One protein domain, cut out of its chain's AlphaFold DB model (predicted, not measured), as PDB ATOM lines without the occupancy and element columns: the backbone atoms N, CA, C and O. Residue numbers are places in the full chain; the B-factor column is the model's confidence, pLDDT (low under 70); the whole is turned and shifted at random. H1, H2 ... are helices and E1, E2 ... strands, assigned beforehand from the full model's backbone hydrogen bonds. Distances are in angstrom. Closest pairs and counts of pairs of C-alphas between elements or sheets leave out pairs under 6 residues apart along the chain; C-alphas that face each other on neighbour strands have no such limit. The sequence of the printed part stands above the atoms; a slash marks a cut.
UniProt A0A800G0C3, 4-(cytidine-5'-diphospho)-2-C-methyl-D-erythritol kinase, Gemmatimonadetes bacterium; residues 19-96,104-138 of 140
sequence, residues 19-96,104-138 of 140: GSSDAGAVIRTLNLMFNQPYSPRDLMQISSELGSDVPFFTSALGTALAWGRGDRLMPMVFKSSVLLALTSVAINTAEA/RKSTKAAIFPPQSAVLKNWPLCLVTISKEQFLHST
ATOM      1  N   GLY A  19     -47.636 -13.443  14.009       93.19
ATOM      2  CA  GLY A  19     -46.647 -14.350  13.401       93.19
ATOM      3  C   GLY A  19     -46.076 -15.355  14.406       93.19
ATOM      4  O   GLY A  19     -45.973 -16.544  14.115       93.19
ATOM      5  N   SER A  20     -45.785 -14.897  15.624       94.62
ATOM      6  CA  SER A  20     -45.327 -15.755  16.719       94.62
ATOM      7  C   SER A  20     -46.387 -16.779  17.137       94.62
ATOM      8  O   SER A  20     -46.048 -17.911  17.481       94.62
ATOM      9  N   SER A  21     -47.668 -16.407  17.053       94.94
ATOM     10  CA  SER A  21     -48.813 -17.291  17.270       94.94
ATOM     11  C   SER A  21     -48.889 -18.395  16.221       94.94
ATOM     12  O   SER A  21     -49.007 -19.561  16.598       94.94
ATOM     13  N   ASP A  22     -48.740 -18.053  14.936       95.75
ATOM     14  CA  ASP A  22     -48.693 -19.049  13.862       95.75
ATOM     15  C   ASP A  22     -47.540 -20.039  14.090       95.75
ATOM     16  O   ASP A  22     -47.748 -21.252  14.070       95.75
ATOM     17  N   ALA A  23     -46.332 -19.531  14.370       96.00
ATOM     18  CA  ALA A  23     -45.149 -20.356  14.611       96.00
ATOM     19  C   ALA A  23     -45.335 -21.295  15.814       96.00
ATOM     20  O   ALA A  23     -45.095 -22.498  15.705       96.00
ATOM     21  N   GLY A  24     -45.818 -20.773  16.947       96.25
ATOM     22  CA  GLY A  24     -46.082 -21.580  18.139       96.25
ATOM     23  C   GLY A  24     -47.162 -22.640  17.906       96.25
ATOM     24  O   GLY A  24     -47.025 -23.776  18.362       96.25
ATOM     25  N   ALA A  25     -48.211 -22.311  17.144       95.81
ATOM     26  CA  ALA A  25     -49.243 -23.269  16.761       95.81
ATOM     27  C   ALA A  25     -48.678 -24.387  15.873       95.81
ATOM     28  O   ALA A  25     -48.952 -25.559  16.132       95.81
ATOM     29  N   VAL A  26     -47.855 -24.053  14.875       96.69
ATOM     30  CA  VAL A  26     -47.196 -25.042  14.009       96.69
ATOM     31  C   VAL A  26     -46.280 -25.955  14.823       96.69
ATOM     32  O   VAL A  26     -46.424 -27.170  14.729       96.69
ATOM     33  N   ILE A  27     -45.408 -25.407  15.677       97.06
ATOM     34  CA  ILE A  27     -44.498 -26.198  16.526       97.06
ATOM     35  C   ILE A  27     -45.279 -27.213  17.371       97.06
ATOM     36  O   ILE A  27     -44.954 -28.403  17.380       97.06
ATOM     37  N   ARG A  28     -46.342 -26.766  18.052       96.38
ATOM     38  CA  ARG A  28     -47.176 -27.642  18.887       96.38
ATOM     39  C   ARG A  28     -47.876 -28.719  18.063       96.38
ATOM     40  O   ARG A  28     -47.857 -29.884  18.456       96.38
ATOM     41  N   THR A  29     -48.480 -28.339  16.940       96.12
ATOM     42  CA  THR A  29     -49.206 -29.264  16.062       96.12
ATOM     43  C   THR A  29     -48.276 -30.324  15.495       96.12
ATOM     44  O   THR A  29     -48.604 -31.504  15.560       96.12
ATOM     45  N   LEU A  30     -47.094 -29.937  15.012       96.56
ATOM     46  CA  LEU A  30     -46.103 -30.882  14.506       96.56
ATOM     47  C   LEU A  30     -45.641 -31.840  15.604       96.56
ATOM     48  O   LEU A  30     -45.641 -33.048  15.384       96.56
ATOM     49  N   ASN A  31     -45.327 -31.336  16.803       97.25
ATOM     50  CA  ASN A  31     -44.949 -32.212  17.911       97.25
ATOM     51  C   ASN A  31     -46.054 -33.234  18.212       97.25
ATOM     52  O   ASN A  31     -45.774 -34.418  18.350       97.25
ATOM     53  N   LEU A  32     -47.317 -32.805  18.250       96.00
ATOM     54  CA  LEU A  32     -48.453 -33.703  18.472       96.00
ATOM     55  C   LEU A  32     -48.637 -34.723  17.336       96.00
ATOM     56  O   LEU A  32     -48.836 -35.900  17.619       96.00
ATOM     57  N   MET A  33     -48.535 -34.299  16.072       96.88
ATOM     58  CA  MET A  33     -48.696 -35.169  14.897       96.88
ATOM     59  C   MET A  33     -47.635 -36.269  14.813       96.88
ATOM     60  O   MET A  33     -47.918 -37.346  14.296       96.88
ATOM     61  N   PHE A  34     -46.428 -36.013  15.320       96.50
ATOM     62  CA  PHE A  34     -45.323 -36.973  15.308       96.50
ATOM     63  C   PHE A  34     -45.182 -37.763  16.618       96.50
ATOM     64  O   PHE A  34     -44.106 -38.276  16.905       96.50
ATOM     65  N   ASN A  35     -46.260 -37.898  17.403       97.00
ATOM     66  CA  ASN A  35     -46.287 -38.612  18.688       97.00
ATOM     67  C   ASN A  35     -45.371 -38.013  19.773       97.00
ATOM     68  O   ASN A  35     -44.785 -38.737  20.572       97.00
ATOM     69  N   GLN A  36     -45.295 -36.684  19.836       96.75
ATOM     70  CA  GLN A  36     -44.589 -35.913  20.867       96.75
ATOM     71  C   GLN A  36     -43.102 -36.285  21.025       96.75
ATOM     72  O   GLN A  36     -42.667 -36.609  22.130       96.75
ATOM     73  N   PRO A  37     -42.297 -36.224  19.947       97.31
ATOM     74  CA  PRO A  37     -40.885 -36.596  20.006       97.31
ATOM     75  C   PRO A  37     -40.040 -35.620  20.838       97.31
ATOM     76  O   PRO A  37     -38.939 -35.975  21.250       97.31
ATOM     77  N   TYR A  38     -40.540 -34.405  21.090       97.50
ATOM     78  CA  TYR A  38     -39.853 -33.378  21.868       97.50
ATOM     79  C   TYR A  38     -40.526 -33.138  23.215       97.50
ATOM     80  O   TYR A  38     -41.757 -33.048  23.319       97.50
ATOM     81  N   SER A  39     -39.698 -32.961  24.248       96.25
ATOM     82  CA  SER A  39     -40.172 -32.572  25.572       96.25
ATOM     83  C   SER A  39     -40.640 -31.109  25.581       96.25
ATOM     84  O   SER A  39     -40.211 -30.314  24.738       96.25
ATOM     85  N   PRO A  40     -41.453 -30.685  26.567       93.00
ATOM     86  CA  PRO A  40     -41.820 -29.278  26.711       93.00
ATOM     87  C   PRO A  40     -40.606 -28.344  26.763       93.00
ATOM     88  O   PRO A  40     -40.641 -27.265  26.187       93.00
ATOM     89  N   ARG A  41     -39.507 -28.765  27.401       93.44
ATOM     90  CA  ARG A  41     -38.273 -27.973  27.473       93.44
ATOM     91  C   ARG A  41     -37.656 -27.756  26.090       93.44
ATOM     92  O   ARG A  41     -37.264 -26.633  25.782       93.44
ATOM     93  N   ASP A  42     -37.607 -28.800  25.270       96.56
ATOM     94  CA  ASP A  42     -37.034 -28.732  23.922       96.56
ATOM     95  C   ASP A  42     -37.893 -27.848  23.013       96.56
ATOM     96  O   ASP A  42     -37.367 -27.007  22.289       96.56
ATOM     97  N   LEU A  43     -39.224 -27.949  23.121       96.44
ATOM     98  CA  LEU A  43     -40.142 -27.057  22.403       96.44
ATOM     99  C   LEU A  43     -39.932 -25.587  22.781       96.44
ATOM    100  O   LEU A  43     -39.974 -24.710  21.916       96.44
ATOM    101  N   MET A  44     -39.691 -25.301  24.063       94.75
ATOM    102  CA  MET A  44     -39.391 -23.945  24.527       94.75
ATOM    103  C   MET A  44     -38.049 -23.436  23.991       94.75
ATOM    104  O   MET A  44     -37.934 -22.259  23.654       94.75
ATOM    105  N   GLN A  45     -37.047 -24.307  23.857       94.44
ATOM    106  CA  GLN A  45     -35.770 -23.944  23.246       94.44
ATOM    107  C   GLN A  45     -35.928 -23.645  21.748       94.44
ATOM    108  O   GLN A  45     -35.559 -22.557  21.310       94.44
ATOM    109  N   ILE A  46     -36.556 -24.552  20.993       95.94
ATOM    110  CA  ILE A  46     -36.809 -24.393  19.551       95.94
ATOM    111  C   ILE A  46     -37.604 -23.111  19.279       95.94
ATOM    112  O   ILE A  46     -37.248 -22.311  18.416       95.94
ATOM    113  N   SER A  47     -38.677 -22.876  20.037       96.25
ATOM    114  CA  SER A  47     -39.490 -21.664  19.879       96.25
ATOM    115  C   SER A  47     -38.705 -20.390  20.189       96.25
ATOM    116  O   SER A  47     -38.832 -19.408  19.461       96.25
ATOM    117  N   SER A  48     -37.844 -20.406  21.209       94.69
ATOM    118  CA  SER A  48     -37.003 -19.257  21.559       94.69
ATOM    119  C   SER A  48     -36.033 -18.880  20.435       94.69
ATOM    120  O   SER A  48     -35.717 -17.702  20.263       94.69
ATOM    121  N   GLU A  49     -35.540 -19.844  19.662       94.69
ATOM    122  CA  GLU A  49     -34.654 -19.578  18.522       94.69
ATOM    123  C   GLU A  49     -35.387 -18.877  17.367       94.69
ATOM    124  O   GLU A  49     -34.790 -18.042  16.690       94.69
ATOM    125  N   LEU A  50     -36.688 -19.139  17.185       94.50
ATOM    126  CA  LEU A  50     -37.503 -18.491  16.149       94.50
ATOM    127  C   LEU A  50     -37.869 -17.038  16.483       94.50
ATOM    128  O   LEU A  50     -37.970 -16.207  15.584       94.50
ATOM    129  N   GLY A  51     -38.110 -16.723  17.756       91.75
ATOM    130  CA  GLY A  51     -38.463 -15.366  18.164       91.75
ATOM    131  C   GLY A  51     -38.775 -15.248  19.649       91.75
ATOM    132  O   GLY A  51     -39.133 -16.225  20.299       91.75
ATOM    133  N   SER A  52     -38.668 -14.032  20.189       91.50
ATOM    134  CA  SER A  52     -38.887 -13.756  21.618       91.50
ATOM    135  C   SER A  52     -40.278 -14.136  22.115       91.50
ATOM    136  O   SER A  52     -40.412 -14.584  23.250       91.50
ATOM    137  N   ASP A  53     -41.295 -13.972  21.268       94.12
ATOM    138  CA  ASP A  53     -42.696 -14.131  21.670       94.12
ATOM    139  C   ASP A  53     -43.238 -15.535  21.351       94.12
ATOM    140  O   ASP A  53     -44.287 -15.935  21.856       94.12
ATOM    141  N   VAL A  54     -42.540 -16.314  20.514       96.62
ATOM    142  CA  VAL A  54     -42.950 -17.673  20.107       96.62
ATOM    143  C   VAL A  54     -43.043 -18.645  21.299       96.62
ATOM    144  O   VAL A  54     -43.994 -19.436  21.332       96.62
ATOM    145  N   PRO A  55     -42.145 -18.591  22.309       96.50
ATOM    146  CA  PRO A  55     -42.264 -19.361  23.545       96.50
ATOM    147  C   PRO A  55     -43.638 -19.252  24.209       96.50
ATOM    148  O   PRO A  55     -44.214 -20.266  24.606       96.50
ATOM    149  N   PHE A  56     -44.215 -18.046  24.276       95.81
ATOM    150  CA  PHE A  56     -45.530 -17.835  24.883       95.81
ATOM    151  C   PHE A  56     -46.611 -18.648  24.164       95.81
ATOM    152  O   PHE A  56     -47.314 -19.442  24.791       95.81
ATOM    153  N   PHE A  57     -46.675 -18.550  22.839       95.75
ATOM    154  CA  PHE A  57     -47.665 -19.276  22.041       95.75
ATOM    155  C   PHE A  57     -47.418 -20.792  21.996       95.75
ATOM    156  O   PHE A  57     -48.365 -21.572  21.881       95.75
ATOM    157  N   THR A  58     -46.164 -21.224  22.145       96.75
ATOM    158  CA  THR A  58     -45.787 -22.647  22.219       96.75
ATOM    159  C   THR A  58     -46.157 -23.267  23.570       96.75
ATOM    160  O   THR A  58     -46.545 -24.432  23.633       96.75
ATOM    161  N   SER A  59     -46.111 -22.481  24.650       93.25
ATOM    162  CA  SER A  59     -46.434 -22.934  26.011       93.25
ATOM    163  C   SER A  59     -47.917 -23.255  26.240       93.25
ATOM    164  O   SER A  59     -48.253 -23.938  27.205       93.25
ATOM    165  N   ALA A  60     -48.807 -22.763  25.367       85.19
ATOM    166  CA  ALA A  60     -50.266 -22.844  25.499       85.19
ATOM    167  C   ALA A  60     -50.847 -22.196  26.776       85.19
ATOM    168  O   ALA A  60     -52.000 -22.451  27.129       85.19
ATOM    169  N   LEU A  61     -50.069 -21.360  27.469       91.06
ATOM    170  CA  LEU A  61     -50.537 -20.608  28.629       91.06
ATOM    171  C   LEU A  61     -51.567 -19.553  28.207       91.06
ATOM    172  O   LEU A  61     -51.406 -18.890  27.186       91.06
ATOM    173  N   GLY A  62     -52.613 -19.372  29.018       90.06
ATOM    174  CA  GLY A  62     -53.594 -18.304  28.797       90.06
ATOM    175  C   GLY A  62     -53.039 -16.925  29.159       90.06
ATOM    176  O   GLY A  62     -53.187 -15.975  28.397       90.06
ATOM    177  N   THR A  63     -52.345 -16.840  30.297       91.44
ATOM    178  CA  THR A  63     -51.651 -15.631  30.745       91.44
ATOM    179  C   THR A  63     -50.331 -16.010  31.405       91.44
ATOM    180  O   THR A  63     -50.248 -17.002  32.134       91.44
ATOM    181  N   ALA A  64     -49.291 -15.213  31.171       90.94
ATOM    182  CA  ALA A  64     -47.985 -15.412  31.778       90.94
ATOM    183  C   ALA A  64     -47.286 -14.075  32.031       90.94
ATOM    184  O   ALA A  64     -47.433 -13.130  31.256       90.94
ATOM    185  N   LEU A  65     -46.483 -14.026  33.092       91.50
ATOM    186  CA  LEU A  65     -45.424 -13.034  33.207       91.50
ATOM    187  C   LEU A  65     -44.251 -13.493  32.345       91.50
ATOM    188  O   LEU A  65     -43.723 -14.586  32.562       91.50
ATOM    189  N   ALA A  66     -43.845 -12.645  31.406       91.12
ATOM    190  CA  ALA A  66     -42.675 -12.866  30.568       91.12
ATOM    191  C   ALA A  66     -41.523 -11.938  30.985       91.12
ATOM    192  O   ALA A  66     -41.752 -10.771  31.307       91.12
ATOM    193  N   TRP A  67     -40.283 -12.434  30.984       90.38
ATOM    194  CA  TRP A  67     -39.087 -11.618  31.248       90.38
ATOM    195  C   TRP A  67     -37.873 -12.065  30.425       90.38
ATOM    196  O   TRP A  67     -37.956 -12.968  29.591       90.38
ATOM    197  N   GLY A  68     -36.734 -11.394  30.629       87.69
ATOM    198  CA  GLY A  68     -35.566 -11.528  29.761       87.69
ATOM    199  C   GLY A  68     -35.827 -10.776  28.464       87.69
ATOM    200  O   GLY A  68     -36.069  -9.571  28.497       87.69
ATOM    201  N   ARG A  69     -35.836 -11.492  27.339       85.44
ATOM    202  CA  ARG A  69     -36.305 -10.939  26.061       85.44
ATOM    203  C   ARG A  69     -37.770 -11.268  25.759       85.44
ATOM    204  O   ARG A  69     -38.234 -10.888  24.699       85.44
ATOM    205  N   GLY A  70     -38.471 -11.960  26.662       84.19
ATOM    206  CA  GLY A  70     -39.841 -12.461  26.461       84.19
ATOM    207  C   GLY A  70     -39.946 -13.992  26.443       84.19
ATOM    208  O   GLY A  70     -41.042 -14.540  26.449       84.19
ATOM    209  N   ASP A  71     -38.807 -14.684  26.491       84.38
ATOM    210  CA  ASP A  71     -38.679 -16.137  26.345       84.38
ATOM    211  C   ASP A  71     -38.788 -16.922  27.661       84.38
ATOM    212  O   ASP A  71     -39.009 -18.135  27.654       84.38
ATOM    213  N   ARG A  72     -38.668 -16.248  28.808       86.19
ATOM    214  CA  ARG A  72     -38.872 -16.858  30.127       86.19
ATOM    215  C   ARG A  72     -40.275 -16.563  30.614       86.19
ATOM    216  O   ARG A  72     -40.648 -15.396  30.696       86.19
ATOM    217  N   LEU A  73     -41.019 -17.610  30.958       91.31
ATOM    218  CA  LEU A  73     -42.440 -17.523  31.275       91.31
ATOM    219  C   LEU A  73     -42.736 -18.075  32.665       91.31
ATOM    220  O   LEU A  73     -42.243 -19.133  33.049       91.31
ATOM    221  N   MET A  74     -43.612 -17.381  33.382       91.19
ATOM    222  CA  MET A  74     -44.228 -17.858  34.610       91.19
ATOM    223  C   MET A  74     -45.747 -17.752  34.447       91.19
ATOM    224  O   MET A  74     -46.243 -16.640  34.239       91.19
ATOM    225  N   PRO A  75     -46.495 -18.868  34.520       90.12
ATOM    226  CA  PRO A  75     -47.950 -18.845  34.423       90.12
ATOM    227  C   PRO A  75     -48.565 -17.891  35.447       90.12
ATOM    228  O   PRO A  75     -48.151 -17.854  36.606       90.12
ATOM    229  N   MET A  76     -49.575 -17.137  35.024       89.19
ATOM    230  CA  MET A  76     -50.332 -16.245  35.895       89.19
ATOM    231  C   MET A  76     -51.826 -16.394  35.647       89.19
ATOM    232  O   MET A  76     -52.263 -16.752  34.557       89.19
ATOM    233  N   VAL A  77     -52.624 -16.069  36.661       85.75
ATOM    234  CA  VAL A  77     -54.072 -15.930  36.509       85.75
ATOM    235  C   VAL A  77     -54.399 -14.447  36.526       85.75
ATOM    236  O   VAL A  77     -54.235 -13.774  37.538       85.75
ATOM    237  N   PHE A  78     -54.867 -13.943  35.392       80.44
ATOM    238  CA  PHE A  78     -55.361 -12.581  35.255       80.44
ATOM    239  C   PHE A  78     -56.569 -12.610  34.327       80.44
ATOM    240  O   PHE A  78     -56.520 -13.232  33.266       80.44
ATOM    241  N   LYS A  79     -57.663 -11.974  34.742       79.31
ATOM    242  CA  LYS A  79     -58.898 -11.885  33.964       79.31
ATOM    243  C   LYS A  79     -59.319 -10.429  33.925       79.31
ATOM    244  O   LYS A  79     -59.609  -9.849  34.965       79.31
ATOM    245  N   SER A  80     -59.344  -9.860  32.729       81.25
ATOM    246  CA  SER A  80     -59.873  -8.526  32.488       81.25
ATOM    247  C   SER A  80     -60.492  -8.483  31.101       81.25
ATOM    248  O   SER A  80     -60.009  -9.149  30.183       81.25
ATOM    249  N   SER A  81     -61.550  -7.697  30.953       84.88
ATOM    250  CA  SER A  81     -62.081  -7.347  29.640       84.88
ATOM    251  C   SER A  81     -61.226  -6.231  29.051       84.88
ATOM    252  O   SER A  81     -60.899  -5.269  29.743       84.88
ATOM    253  N   VAL A  82     -60.870  -6.356  27.775       82.50
ATOM    254  CA  VAL A  82     -60.082  -5.353  27.053       82.50
ATOM    255  C   VAL A  82     -60.785  -4.976  25.757       82.50
ATOM    256  O   VAL A  82     -61.330  -5.840  25.068       82.50
ATOM    257  N   LEU A  83     -60.775  -3.685  25.428       86.44
ATOM    258  CA  LEU A  83     -61.164  -3.192  24.114       86.44
ATOM    259  C   LEU A  83     -59.904  -3.043  23.268       86.44
ATOM    260  O   LEU A  83     -58.963  -2.360  23.668       86.44
ATOM    261  N   LEU A  84     -59.892  -3.679  22.099       81.94
ATOM    262  CA  LEU A  84     -58.771  -3.611  21.173       81.94
ATOM    263  C   LEU A  84     -59.095  -2.646  20.031       81.94
ATOM    264  O   LEU A  84     -59.905  -2.963  19.160       81.94
ATOM    265  N   ALA A  85     -58.456  -1.476  20.033       84.06
ATOM    266  CA  ALA A  85     -58.529  -0.513  18.941       84.06
ATOM    267  C   ALA A  85     -57.332  -0.717  18.004       84.06
ATOM    268  O   ALA A  85     -56.188  -0.495  18.394       84.06
ATOM    269  N   LEU A  86     -57.598  -1.163  16.776       78.94
ATOM    270  CA  LEU A  86     -56.570  -1.380  15.759       78.94
ATOM    271  C   LEU A  86     -56.540  -0.198  14.801       78.94
ATOM    272  O   LEU A  86     -57.572   0.189  14.256       78.94
ATOM    273  N   THR A  87     -55.353   0.361  14.591       73.06
ATOM    274  CA  THR A  87     -55.123   1.411  13.596       73.06
ATOM    275  C   THR A  87     -54.496   0.800  12.344       73.06
ATOM    276  O   THR A  87     -53.933  -0.294  12.381       73.06
ATOM    277  N   SER A  88     -54.581   1.501  11.215       72.75
ATOM    278  CA  SER A  88     -53.920   1.100   9.964       72.75
ATOM    279  C   SER A  88     -52.404   1.336   9.970       72.75
ATOM    280  O   SER A  88     -51.734   1.030   8.986       72.75
ATOM    281  N   VAL A  89     -51.852   1.888  11.054       74.00
ATOM    282  CA  VAL A  89     -50.425   2.193  11.170       74.00
ATOM    283  C   VAL A  89     -49.685   0.940  11.621       74.00
ATOM    284  O   VAL A  89     -49.881   0.455  12.733       74.00
ATOM    285  N   ALA A  90     -48.799   0.437  10.767       72.50
ATOM    286  CA  ALA A  90     -47.842  -0.592  11.144       72.50
ATOM    287  C   ALA A  90     -46.580   0.073  11.705       72.50
ATOM    288  O   ALA A  90     -46.018   0.969  11.079       72.50
ATOM    289  N   ILE A  91     -46.129  -0.378  12.874       75.31
ATOM    290  CA  ILE A  91     -44.874   0.079  13.475       75.31
ATOM    291  C   ILE A  91     -43.839  -1.027  13.305       75.31
ATOM    292  O   ILE A  91     -44.068  -2.170  13.710       75.31
ATOM    293  N   ASN A  92     -42.688  -0.690  12.724       80.44
ATOM    294  CA  ASN A  92     -41.563  -1.609  12.666       80.44
ATOM    295  C   ASN A  92     -41.005  -1.815  14.081       80.44
ATOM    296  O   ASN A  92     -40.603  -0.866  14.755       80.44
ATOM    297  N   THR A  93     -40.978  -3.069  14.536       79.06
ATOM    298  CA  THR A  93     -40.495  -3.423  15.873       79.06
ATOM    299  C   THR A  93     -39.067  -2.931  16.108       79.06
ATOM    300  O   THR A  93     -38.797  -2.356  17.157       79.06
ATOM    301  N   ALA A  94     -38.162  -3.093  15.139       82.69
ATOM    302  CA  ALA A  94     -36.770  -2.677  15.285       82.69
ATOM    303  C   ALA A  94     -36.648  -1.155  15.459       82.69
ATOM    304  O   ALA A  94     -36.011  -0.708  16.410       82.69
ATOM    305  N   GLU A  95     -37.328  -0.378  14.612       82.56
ATOM    306  CA  GLU A  95     -37.332   1.091  14.686       82.56
ATOM    307  C   GLU A  95     -37.899   1.586  16.024       82.56
ATOM    308  O   GLU A  95     -37.337   2.486  16.651       82.56
ATOM    309  N   ALA A  96     -38.974   0.959  16.515       84.38
ATOM    310  CA  ALA A  96     -39.552   1.290  17.814       84.38
ATOM    311  C   ALA A  96     -38.564   1.043  18.969       84.38
ATOM    312  O   ALA A  96     -38.431   1.882  19.865       84.38
ATOM    313  N   ARG A 104     -34.066   6.061  26.350       74.31
ATOM    314  CA  ARG A 104     -33.521   5.466  27.582       74.31
ATOM    315  C   ARG A 104     -32.139   6.001  27.927       74.31
ATOM    316  O   ARG A 104     -31.849   6.168  29.104       74.31
ATOM    317  N   LYS A 105     -31.298   6.299  26.933       72.44
ATOM    318  CA  LYS A 105     -29.986   6.920  27.167       72.44
ATOM    319  C   LYS A 105     -30.105   8.350  27.704       72.44
ATOM    320  O   LYS A 105     -29.219   8.786  28.431       72.44
ATOM    321  N   SER A 106     -31.192   9.058  27.391       63.47
ATOM    322  CA  SER A 106     -31.441  10.422  27.878       63.47
ATOM    323  C   SER A 106     -32.180  10.488  29.221       63.47
ATOM    324  O   SER A 106     -32.353  11.578  29.760       63.47
ATOM    325  N   THR A 107     -32.626   9.356  29.777       58.31
ATOM    326  CA  THR A 107     -33.472   9.306  30.984       58.31
ATOM    327  C   THR A 107     -32.817   8.416  32.049       58.31
ATOM    328  O   THR A 107     -32.263   7.374  31.715       58.31
ATOM    329  N   LYS A 108     -32.860   8.778  33.346       56.59
ATOM    330  CA  LYS A 108     -32.346   7.894  34.419       56.59
ATOM    331  C   LYS A 108     -33.027   6.522  34.327       56.59
ATOM    332  O   LYS A 108     -34.251   6.451  34.237       56.59
ATOM    333  N   ALA A 109     -32.228   5.452  34.345       56.59
ATOM    334  CA  ALA A 109     -32.706   4.085  34.172       56.59
ATOM    335  C   ALA A 109     -33.826   3.750  35.170       56.59
ATOM    336  O   ALA A 109     -33.674   3.932  36.379       56.59
ATOM    337  N   ALA A 110     -34.943   3.234  34.656       55.69
ATOM    338  CA  ALA A 110     -35.970   2.640  35.496       55.69
ATOM    339  C   ALA A 110     -35.394   1.386  36.174       55.69
ATOM    340  O   ALA A 110     -34.836   0.513  35.507       55.69
ATOM    341  N   ILE A 111     -35.509   1.302  37.500       49.25
ATOM    342  CA  ILE A 111     -35.056   0.144  38.278       49.25
ATOM    343  C   ILE A 111     -36.011  -1.027  38.003       49.25
ATOM    344  O   ILE A 111     -37.219  -0.891  38.205       49.25
ATOM    345  N   PHE A 112     -35.475  -2.168  37.550       46.09
ATOM    346  CA  PHE A 112     -36.240  -3.393  37.291       46.09
ATOM    347  C   PHE A 112     -35.614  -4.617  38.000       46.09
ATOM    348  O   PHE A 112     -34.391  -4.759  37.952       46.09
ATOM    349  N   PRO A 113     -36.410  -5.525  38.607       48.31
ATOM    350  CA  PRO A 113     -37.858  -5.420  38.782       48.31
ATOM    351  C   PRO A 113     -38.210  -4.251  39.717       48.31
ATOM    352  O   PRO A 113     -37.431  -3.944  40.624       48.31
ATOM    353  N   PRO A 114     -39.352  -3.568  39.511       50.75
ATOM    354  CA  PRO A 114     -39.840  -2.613  40.498       50.75
ATOM    355  C   PRO A 114     -39.941  -3.324  41.852       50.75
ATOM    356  O   PRO A 114     -40.406  -4.463  41.930       50.75
ATOM    357  N   GLN A 115     -39.479  -2.673  42.923       52.22
ATOM    358  CA  GLN A 115     -39.624  -3.219  44.274       52.22
ATOM    359  C   GLN A 115     -41.104  -3.548  44.535       52.22
ATOM    360  O   GLN A 115     -41.993  -2.836  44.074       52.22
ATOM    361  N   SER A 116     -41.390  -4.610  45.290       49.00
ATOM    362  CA  SER A 116     -42.760  -5.109  45.520       49.00
ATOM    363  C   SER A 116     -43.734  -4.046  46.055       49.00
ATOM    364  O   SER A 116     -44.924  -4.092  45.753       49.00
ATOM    365  N   ALA A 117     -43.240  -3.050  46.796       51.41
ATOM    366  CA  ALA A 117     -44.017  -1.894  47.251       51.41
ATOM    367  C   ALA A 117     -44.455  -0.961  46.104       51.41
ATOM    368  O   ALA A 117     -45.547  -0.403  46.144       51.41
ATOM    369  N   VAL A 118     -43.635  -0.836  45.059       45.38
ATOM    370  CA  VAL A 118     -43.920  -0.041  43.856       45.38
ATOM    371  C   VAL A 118     -44.955  -0.746  42.977       45.38
ATOM    372  O   VAL A 118     -45.800  -0.080  42.399       45.38
ATOM    373  N   LEU A 119     -44.966  -2.085  42.941       44.91
ATOM    374  CA  LEU A 119     -46.001  -2.860  42.241       44.91
ATOM    375  C   LEU A 119     -47.391  -2.729  42.882       44.91
ATOM    376  O   LEU A 119     -48.384  -2.750  42.164       44.91
ATOM    377  N   LYS A 120     -47.475  -2.553  44.211       50.00
ATOM    378  CA  LYS A 120     -48.755  -2.317  44.910       50.00
ATOM    379  C   LYS A 120     -49.401  -0.980  44.540       50.00
ATOM    380  O   LYS A 120     -50.622  -0.884  44.539       50.00
ATOM    381  N   ASN A 121     -48.578   0.019  44.223       45.12
ATOM    382  CA  ASN A 121     -49.008   1.380  43.901       45.12
ATOM    383  C   ASN A 121     -48.810   1.722  42.422       45.12
ATOM    384  O   ASN A 121     -48.963   2.881  42.037       45.12
ATOM    385  N   TRP A 122     -48.439   0.741  41.595       42.34
ATOM    386  CA  TRP A 122     -48.337   0.949  40.163       42.34
ATOM    387  C   TRP A 122     -49.746   1.269  39.680       42.34
ATOM    388  O   TRP A 122     -50.635   0.435  39.884       42.34
ATOM    389  N   PRO A 123     -50.001   2.445  39.079       43.44
ATOM    390  CA  PRO A 123     -51.284   2.674  38.457       43.44
ATOM    391  C   PRO A 123     -51.371   1.632  37.350       43.44
ATOM    392  O   PRO A 123     -50.688   1.726  36.329       43.44
ATOM    393  N   LEU A 124     -52.159   0.583  37.584       43.91
ATOM    394  CA  LEU A 124     -52.704  -0.228  36.517       43.91
ATOM    395  C   LEU A 124     -53.379   0.787  35.605       43.91
ATOM    396  O   LEU A 124     -54.484   1.243  35.886       43.91
ATOM    397  N   CYS A 125     -52.689   1.192  34.541       38.06
ATOM    398  CA  CYS A 125     -53.278   1.963  33.464       38.06
ATOM    399  C   CYS A 125     -54.136   0.980  32.657       38.06
ATOM    400  O   CYS A 125     -53.879   0.665  31.502       38.06
ATOM    401  N   LEU A 126     -55.118   0.399  33.344       38.28
ATOM    402  CA  LEU A 126     -56.283  -0.219  32.765       38.28
ATOM    403  C   LEU A 126     -57.164   0.958  32.382       38.28
ATOM    404  O   LEU A 126     -57.956   1.455  33.181       38.28
ATOM    405  N   VAL A 127     -56.987   1.441  31.157       36.25
ATOM    406  CA  VAL A 127     -58.020   2.260  30.537       36.25
ATOM    407  C   VAL A 127     -59.154   1.299  30.194       36.25
ATOM    408  O   VAL A 127     -59.206   0.712  29.117       36.25
ATOM    409  N   THR A 128     -60.029   1.063  31.168       36.47
ATOM    410  CA  THR A 128     -61.274   0.335  30.947       36.47
ATOM    411  C   THR A 128     -62.223   1.304  30.257       36.47
ATOM    412  O   THR A 128     -62.853   2.125  30.913       36.47
ATOM    413  N   ILE A 129     -62.287   1.256  28.928       41.72
ATOM    414  CA  ILE A 129     -63.306   1.994  28.178       41.72
ATOM    415  C   ILE A 129     -64.594   1.172  28.276       41.72
ATOM    416  O   ILE A 129     -64.640   0.039  27.788       41.72
ATOM    417  N   SER A 130     -65.625   1.702  28.943       42.78
ATOM    418  CA  SER A 130     -66.940   1.050  28.945       42.78
ATOM    419  C   SER A 130     -67.533   1.069  27.532       42.78
ATOM    420  O   SER A 130     -67.204   1.925  26.707       42.78
ATOM    421  N   LYS A 131     -68.436   0.129  27.230       42.44
ATOM    422  CA  LYS A 131     -69.114   0.082  25.924       42.44
ATOM    423  C   LYS A 131     -69.836   1.403  25.610       42.44
ATOM    424  O   LYS A 131     -69.857   1.802  24.449       42.44
ATOM    425  N   GLU A 132     -70.378   2.095  26.619       45.81
ATOM    426  CA  GLU A 132     -71.005   3.411  26.428       45.81
ATOM    427  C   GLU A 132     -69.984   4.500  26.068       45.81
ATOM    428  O   GLU A 132     -70.243   5.314  25.184       45.81
ATOM    429  N   GLN A 133     -68.802   4.496  26.693       44.53
ATOM    430  CA  GLN A 133     -67.764   5.505  26.448       44.53
ATOM    431  C   GLN A 133     -67.186   5.444  25.026       44.53
ATOM    432  O   GLN A 133     -66.836   6.479  24.467       44.53
ATOM    433  N   PHE A 134     -67.116   4.255  24.419       46.50
ATOM    434  CA  PHE A 134     -66.637   4.092  23.042       46.50
ATOM    435  C   PHE A 134     -67.646   4.580  21.988       46.50
ATOM    436  O   PHE A 134     -67.257   5.141  20.965       46.50
ATOM    437  N   LEU A 135     -68.948   4.397  22.233       44.88
ATOM    438  CA  LEU A 135     -69.997   4.839  21.305       44.88
ATOM    439  C   LEU A 135     -70.123   6.369  21.258       44.88
ATOM    440  O   LEU A 135     -70.451   6.924  20.214       44.88
ATOM    441  N   HIS A 136     -69.818   7.059  22.361       47.28
ATOM    442  CA  HIS A 136     -69.839   8.521  22.405       47.28
ATOM    443  C   HIS A 136     -68.635   9.189  21.720       47.28
ATOM    444  O   HIS A 136     -68.759  10.340  21.314       47.28
ATOM    445  N   SER A 137     -67.496   8.503  21.559       43.62
ATOM    446  CA  SER A 137     -66.288   9.081  20.943       43.62
ATOM    447  C   SER A 137     -66.173   8.867  19.429       43.62
ATOM    448  O   SER A 137     -65.287   9.441  18.803       43.62
ATOM    449  N   THR A 138     -67.047   8.052  18.831       39.75
ATOM    450  CA  THR A 138     -67.061   7.757  17.384       39.75
ATOM    451  C   THR A 138     -68.163   8.490  16.604       39.75
ATOM    452  O   THR A 138     -68.255   8.322  15.392       39.75
TER     453      THR A 138
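Overview. This is residues 19 to 96 and 104 to 138 of the 140 residues of the protein "4-(cytidine-5'-diphospho)-2-C-methyl-D-erythritol kinase" of Gemmatimonadetes bacterium (UniProt A0A800G0C3). Three helices, H1, H2 and H3, pack together in a small triangle, with a short two-stranded hairpin, E1 and E2, beside H3; from this core the rest of the printed part trails away as a long, loose arm holding the small helices H4, H5 and H6. Residues 84 to 96, 104 to 112 and 115 to 121 stick out free, and H6 lies farthest from the mean of the C-alphas. The printed part has 113 residues, with six named helices and two named strands in the order H1, H2, H3, E1, E2, H4, H5, H6; the strands are antiparallel. The class is mostly helix, though under half of the residues are in named elements. The whole is loose, with a radius of gyration of the C-alphas of 18.4 A and spans of 51, 39 and 32 A.

Along the chain. H1, residues 19 to 33, begins at C-alpha 19 (-46.647, -14.350, 13.401) and is 21.0 A long. H2, residues 40 to 50, measures 15.7 A, and H3, residues 54 to 59, 8.6 A. E1 is residues 64 to 67, 9.7 A, and E2 residues 72 to 75, 10.2 A, ending at C-alpha 75 (-47.950, -18.845, 34.423). H4 is residues 93 to 96, 5.2 A, H5 residues 116 to 120, 6.6 A, and H6 residues 131 to 137, 10.7 A, ending at C-alpha 137 (-66.288, 9.081, 20.943).

Arrangement. H1 touches H2 with residues 23 to 28 alone, closest at the C-alphas of Gly 24 and Ser 47, 6.8 A; this helical hairpin has a steep tilt of 38 degrees, only just past shallow, opposite ways. H1 touches H3 at a steep tilt of 43 degrees, the same way, with the C-alphas of Gly 24 and Thr 58 4.2 A apart as the closest. H2 and H3 touch as a helical hairpin, a shallow tilt of 17 degrees, opposite ways; their closest C-alphas, of Ser 47 and Pro 55, are 5.1 A apart. The closest C-alphas of H3 and E2, of Phe 56 and Leu 73, are 7.1 A apart. The hairpin E1 and E2 is antiparallel at 157 degrees, with N 65 and O 74 at 2.9 A and N 67 and O 72 at 3.0 A, within hydrogen-bond range. H4, H5 and H6 touch no helix. In H1, H2, H3 and H5 every O i to N i+4 pair is within hydrogen-bond range; in H6 1 of 3 is, beside 2 of 4 O i to N i+3 pairs, and H4 is too short for an O i to N i+4 pair.

Size, cuts and confidence. The C-alphas of Pro 37 and His 136 are the two farthest apart, at 53.7 A. Residues 97 to 103 are not printed, and C-alphas 96 and 104 are 12.2 A apart across the cut. The link E2 to H4, 17 residues, is long. Mean pLDDT of the printed part is 77.2; residues 106 to 138 are under 70.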